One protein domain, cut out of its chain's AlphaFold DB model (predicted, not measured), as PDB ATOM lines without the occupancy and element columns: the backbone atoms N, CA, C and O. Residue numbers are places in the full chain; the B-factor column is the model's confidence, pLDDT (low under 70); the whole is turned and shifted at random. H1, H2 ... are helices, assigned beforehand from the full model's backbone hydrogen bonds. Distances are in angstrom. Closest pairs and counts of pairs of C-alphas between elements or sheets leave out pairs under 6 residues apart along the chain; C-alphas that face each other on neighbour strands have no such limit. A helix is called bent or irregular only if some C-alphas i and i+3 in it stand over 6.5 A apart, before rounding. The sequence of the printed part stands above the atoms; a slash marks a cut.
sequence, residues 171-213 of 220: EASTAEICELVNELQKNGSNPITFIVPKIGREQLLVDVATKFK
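AT A GLANCE: This is residues 171 to 213 of the 220 residues of an uncharacterized protein of Thelazia callipaeda (UniProt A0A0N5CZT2). Two helices, H1 and H2, pack together at a slant and run the same way, and a long loop, residues 187 to 201, swings back from the end of H1 to the beginning of H2. H1 is the longer helix and touches H2 with residues 174 to 178 alone, while residues 197 to 202, where the loop turns into H2, stick out. The printed part has 43 residues, with two named helices in the order H1, H2 and no named strand; its class is all helix. It is only just compact, close to loose, with a radius of gyration of the C-alphas of 10.5 A, and its C-alphas span 30 by 20 by 17 A.

HOW THE PARTS SIT: H1, residues 171 to 186, touches H2, residues 202 to 212, with 6 pairs of C-alphas within 8 A. Their closest C-alphas are those of Thr 174 and Leu 204, 6.3 A apart. They run the same way at a steep tilt of 44 degrees, with their centres 11.0 A apart. In both H1 and H2 every pair of O i and N i+4 is within hydrogen-bond range.

IN THESE COORDINATES: H1 has 16 residues and measures 22.6 A from C-alpha 171 at (36.213, -1.642, -52.563) to C-alpha 186 at (52.216, -13.599, -41.912). H2 has 11 residues and measures 15.5 A from its first to its last C-alpha, ending with C-alpha 212 at (43.103, -5.213, -38.659). Neither helix is bent.

THE WHOLE: The two C-alphas farthest apart are those of Asn 187 and Ile 199, at 29.9 A. The link from H1 to H2, 15 residues, is long, and residues 197 to 202 stand free. The printed part has no cut. The mean pLDDT of the printed part is 92.1, and no printed residue is under 70.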
ATOM      1  N   GLU A 171      36.432  -0.459 -53.391       93.81
ATOM      2  CA  GLU A 171      36.213  -1.642 -52.563       93.81
ATOM      3  C   GLU A 171      37.149  -2.771 -52.988       93.81
ATOM      4  O   GLU A 171      37.812  -3.358 -52.137       93.81
ATOM      5  N   ALA A 172      37.266  -3.027 -54.296       95.62
ATOM      6  CA  ALA A 172      38.172  -4.038 -54.835       95.62
ATOM      7  C   ALA A 172      39.638  -3.715 -54.505       95.62
ATOM      8  O   ALA A 172      40.342  -4.562 -53.962       95.62
ATOM      9  N   SER A 173      40.078  -2.468 -54.728       95.62
ATOM     10  CA  SER A 173      41.428  -2.035 -54.342       95.62
ATOM     11  C   SER A 173      41.670  -2.143 -52.835       95.62
ATOM     12  O   SER A 173      42.754  -2.529 -52.407       95.62
ATOM     13  N   THR A 174      40.674  -1.812 -52.010       95.19
ATOM     14  CA  THR A 174      40.784  -1.925 -50.547       95.19
ATOM     15  C   THR A 174      40.877  -3.385 -50.110       95.19
ATOM     16  O   THR A 174      41.680  -3.710 -49.235       95.19
ATOM     17  N   ALA A 175      40.101  -4.278 -50.728       96.12
ATOM     18  CA  ALA A 175      40.156  -5.712 -50.467       96.12
ATOM     19  C   ALA A 175      41.540  -6.290 -50.796       96.12
ATOM     20  O   ALA A 175      42.135  -6.933 -49.931       96.12
ATOM     21  N   GLU A 176      42.080  -5.969 -51.973       96.75
ATOM     22  CA  GLU A 176      43.413  -6.395 -52.417       96.75
ATOM     23  C   GLU A 176      44.516  -5.877 -51.480       96.75
ATOM     24  O   GLU A 176      45.374  -6.636 -51.027       96.75
ATOM     25  N   ILE A 177      44.450  -4.601 -51.081       95.88
ATOM     26  CA  ILE A 177      45.370  -4.030 -50.087       95.88
ATOM     27  C   ILE A 177      45.300  -4.803 -48.767       95.88
ATOM     28  O   ILE A 177      46.329  -5.078 -48.151       95.88
ATOM     29  N   CYS A 178      44.103  -5.166 -48.312       94.75
ATOM     30  CA  CYS A 178      43.959  -5.932 -47.082       94.75
ATOM     31  C   CYS A 178      44.533  -7.349 -47.201       94.75
ATOM     32  O   CYS A 178      45.091  -7.861 -46.234       94.75
ATOM     33  N   GLU A 179      44.390  -8.004 -48.349       96.25
ATOM     34  CA  GLU A 179      45.004  -9.314 -48.587       96.25
ATOM     35  C   GLU A 179      46.529  -9.213 -48.521       96.25
ATOM     36  O   GLU A 179      47.153  -9.940 -47.745       96.25
ATOM     37  N   LEU A 180      47.102  -8.213 -49.193       95.12
ATOM     38  CA  LEU A 180      48.536  -7.938 -49.156       95.12
ATOM     39  C   LEU A 180      49.044  -7.662 -47.732       95.12
ATOM     40  O   LEU A 180      50.071  -8.200 -47.320       95.12
ATOM     41  N   VAL A 181      48.326  -6.856 -46.943       93.56
ATOM     42  CA  VAL A 181      48.686  -6.586 -45.538       93.56
ATOM     43  C   VAL A 181      48.729  -7.878 -44.721       93.56
ATOM     44  O   VAL A 181      49.673  -8.092 -43.961       93.56
ATOM     45  N   ASN A 182      47.737  -8.755 -44.890       93.56
ATOM     46  CA  ASN A 182      47.669 -10.033 -44.183       93.56
ATOM     47  C   ASN A 182      48.844 -10.954 -44.558       93.56
ATOM     48  O   ASN A 182      49.430 -11.599 -43.690       93.56
ATOM     49  N   GLU A 183      49.209 -11.009 -45.838       95.56
ATOM     50  CA  GLU A 183      50.368 -11.772 -46.311       95.56
ATOM     51  C   GLU A 183      51.682 -11.232 -45.746       95.56
ATOM     52  O   GLU A 183      52.488 -11.993 -45.207       95.56
ATOM     53  N   LEU A 184      51.881  -9.914 -45.791       93.62
ATOM     54  CA  LEU A 184      53.069  -9.261 -45.243       93.62
ATOM     55  C   LEU A 184      53.217  -9.522 -43.739       93.62
ATOM     56  O   LEU A 184      54.312  -9.852 -43.280       93.62
ATOM     57  N   GLN A 185      52.121  -9.443 -42.978       91.25
ATOM     58  CA  GLN A 185      52.120  -9.749 -41.546       91.25
ATOM     59  C   GLN A 185      52.458 -11.217 -41.265       91.25
ATOM     60  O   GLN A 185      53.279 -11.492 -40.390       91.25
ATOM     61  N   LYS A 186      51.883 -12.163 -42.022       93.25
ATOM     62  CA  LYS A 186      52.216 -13.599 -41.912       93.25
ATOM     63  C   LYS A 186      53.691 -13.875 -42.198       93.25
ATOM     64  O   LYS A 186      54.281 -14.740 -41.561       93.25
ATOM     65  N   ASN A 187      54.287 -13.099 -43.099       95.31
ATOM     66  CA  ASN A 187      55.706 -13.168 -43.440       95.31
ATOM     67  C   ASN A 187      56.607 -12.368 -42.474       95.31
ATOM     68  O   ASN A 187      57.797 -12.211 -42.734       95.31
ATOM     69  N   GLY A 188      56.065 -11.850 -41.365       92.75
ATOM     70  CA  GLY A 188      56.824 -11.166 -40.315       92.75
ATOM     71  C   GLY A 188      57.122  -9.685 -40.573       92.75
ATOM     72  O   GLY A 188      57.908  -9.091 -39.837       92.75
ATOM     73  N   SER A 189      56.511  -9.058 -41.584       89.25
ATOM     74  CA  SER A 189      56.710  -7.630 -41.876       89.25
ATOM     75  C   SER A 189      55.858  -6.751 -40.957       89.25
ATOM     76  O   SER A 189      54.642  -6.655 -41.119       89.25
ATOM     77  N   ASN A 190      56.499  -6.086 -39.993       85.12
ATOM     78  CA  ASN A 190      55.874  -5.133 -39.072       85.12
ATOM     79  C   ASN A 190      56.926  -4.091 -38.618       85.12
ATOM     80  O   ASN A 190      57.984  -4.508 -38.142       85.12
ATOM     81  N   PRO A 191      56.695  -2.765 -38.746       87.81
ATOM     82  CA  PRO A 191      55.469  -2.091 -39.190       87.81
ATOM     83  C   PRO A 191      55.269  -2.059 -40.710       87.81
ATOM     84  O   PRO A 191      56.224  -1.999 -41.481       87.81
ATOM     85  N   ILE A 192      54.001  -2.020 -41.131       88.31
ATOM     86  CA  ILE A 192      53.597  -1.758 -42.521       88.31
ATOM     87  C   ILE A 192      53.299  -0.264 -42.660       88.31
ATOM     88  O   ILE A 192      52.512   0.295 -41.901       88.31
ATOM     89  N   THR A 193      53.943   0.391 -43.626       89.06
ATOM     90  CA  THR A 193      53.796   1.835 -43.859       89.06
ATOM     91  C   THR A 193      53.020   2.096 -45.145       89.06
ATOM     92  O   THR A 193      53.406   1.616 -46.208       89.06
ATOM     93  N   PHE A 194      51.972   2.916 -45.059       90.25
ATOM     94  CA  PHE A 194      51.206   3.392 -46.211       90.25
ATOM     95  C   PHE A 194      51.700   4.769 -46.648       90.25
ATOM     96  O   PHE A 194      51.681   5.720 -45.869       90.25
ATOM     97  N   ILE A 195      52.118   4.889 -47.908       91.12
ATOM     98  CA  ILE A 195      52.488   6.175 -48.504       91.12
ATOM     99  C   ILE A 195      51.258   6.721 -49.225       91.12
ATOM    100  O   ILE A 195      50.859   6.202 -50.265       91.12
ATOM    101  N   VAL A 196      50.654   7.768 -48.667       90.56
ATOM    102  CA  VAL A 196      49.449   8.408 -49.213       90.56
ATOM    103  C   VAL A 196      49.667   9.911 -49.416       90.56
ATOM    104  O   VAL A 196      50.553  10.495 -48.784       90.56
ATOM    105  N   PRO A 197      48.879  10.569 -50.289       88.75
ATOM    106  CA  PRO A 197      48.849  12.025 -50.360       88.75
ATOM    107  C   PRO A 197      48.439  12.647 -49.019       88.75
ATOM    108  O   PRO A 197      47.870  11.980 -48.157       88.75
ATOM    109  N   LYS A 198      48.673  13.958 -48.864       88.06
ATOM    110  CA  LYS A 198      48.322  14.690 -47.633       88.06
ATOM    111  C   LYS A 198      46.834  14.561 -47.271       88.06
ATOM    112  O   LYS A 198      46.524  14.547 -46.086       88.06
ATOM    113  N   ILE A 199      45.963  14.485 -48.282       91.12
ATOM    114  CA  ILE A 199      44.528  14.199 -48.153       91.12
ATOM    115  C   ILE A 199      44.040  13.347 -49.340       91.12
ATOM    116  O   ILE A 199      44.625  13.422 -50.424       91.12
ATOM    117  N   GLY A 200      42.958  12.586 -49.176       90.25
ATOM    118  CA  GLY A 200      42.273  11.864 -50.260       90.25
ATOM    119  C   GLY A 200      42.357  10.338 -50.245       90.25
ATOM    120  O   GLY A 200      42.062   9.697 -51.254       90.25
ATOM    121  N   ARG A 201      42.786   9.741 -49.131       93.12
ATOM    122  CA  ARG A 201      42.853   8.280 -48.912       93.12
ATOM    123  C   ARG A 201      42.406   7.886 -47.501       93.12
ATOM    124  O   ARG A 201      42.703   6.793 -47.037       93.12
ATOM    125  N   GLU A 202      41.704   8.778 -46.814       92.81
ATOM    126  CA  GLU A 202      41.303   8.627 -45.418       92.81
ATOM    127  C   GLU A 202      40.409   7.400 -45.237       92.81
ATOM    128  O   GLU A 202      40.670   6.598 -44.348       92.81
ATOM    129  N   GLN A 203      39.420   7.207 -46.122       91.50
ATOM    130  CA  GLN A 203      38.508   6.063 -46.039       91.50
ATOM    131  C   GLN A 203      39.252   4.729 -46.176       91.50
ATOM    132  O   GLN A 203      39.075   3.854 -45.342       91.50
ATOM    133  N   LEU A 204      40.172   4.616 -47.143       92.81
ATOM    134  CA  LEU A 204      41.031   3.436 -47.299       92.81
ATOM    135  C   LEU A 204      41.798   3.130 -46.002       92.81
ATOM    136  O   LEU A 204      41.849   1.985 -45.562       92.81
ATOM    137  N   LEU A 205      42.398   4.152 -45.386       93.00
ATOM    138  CA  LEU A 205      43.152   3.976 -44.145       93.00
ATOM    139  C   LEU A 205      42.250   3.547 -42.982       93.00
ATOM    140  O   LEU A 205      42.641   2.674 -42.209       93.00
ATOM    141  N   VAL A 206      41.049   4.122 -42.872       91.81
ATOM    142  CA  VAL A 206      40.046   3.741 -41.865       91.81
ATOM    143  C   VAL A 206      39.581   2.301 -42.071       91.81
ATOM    144  O   VAL A 206      39.525   1.544 -41.101       91.81
ATOM    145  N   ASP A 207      39.297   1.895 -43.305       92.38
ATOM    146  CA  ASP A 207      38.811   0.552 -43.629       92.38
ATOM    147  C   ASP A 207      39.867  -0.511 -43.306       92.38
ATOM    148  O   ASP A 207      39.578  -1.509 -42.637       92.38
ATOM    149  N   VAL A 208      41.122  -0.263 -43.700       92.38
ATOM    150  CA  VAL A 208      42.257  -1.134 -43.367       92.38
ATOM    151  C   VAL A 208      42.454  -1.192 -41.848       92.38
ATOM    152  O   VAL A 208      42.506  -2.280 -41.275       92.38
ATOM    153  N   ALA A 209      42.511  -0.045 -41.165       90.38
ATOM    154  CA  ALA A 209      42.701   0.008 -39.714       90.38
ATOM    155  C   ALA A 209      41.588  -0.734 -38.956       90.38
ATOM    156  O   ALA A 209      41.868  -1.498 -38.027       90.38
ATOM    157  N   THR A 210      40.337  -0.577 -39.398       91.00
ATOM    158  CA  THR A 210      39.166  -1.256 -38.831       91.00
ATOM    159  C   THR A 210      39.266  -2.768 -39.009       91.00
ATOM    160  O   THR A 210      39.072  -3.512 -38.045       91.00
ATOM    161  N   LYS A 211      39.632  -3.241 -40.208       90.62
ATOM    162  CA  LYS A 211      39.774  -4.677 -40.495       90.62
ATOM    163  C   LYS A 211      40.845  -5.342 -39.633       90.62
ATOM    164  O   LYS A 211      40.628  -6.446 -39.136       90.62
ATOM    165  N   PHE A 212      41.979  -4.674 -39.432       89.38
ATOM    166  CA  PHE A 212      43.103  -5.213 -38.659       89.38
ATOM    167  C   PHE A 212      43.085  -4.830 -37.173       89.38
ATOM    168  O   PHE A 212      43.960  -5.265 -36.427       89.38
ATOM    169  N   LYS A 213      42.087  -4.055 -36.723       85.31
ATOM    170  CA  LYS A 213      41.959  -3.543 -35.346       85.31
ATOM    171  C   LYS A 213      43.220  -2.810 -34.863       85.31
ATOM    172  O   LYS A 213      43.614  -2.934 -33.705       85.31
TER     173      LYS A 213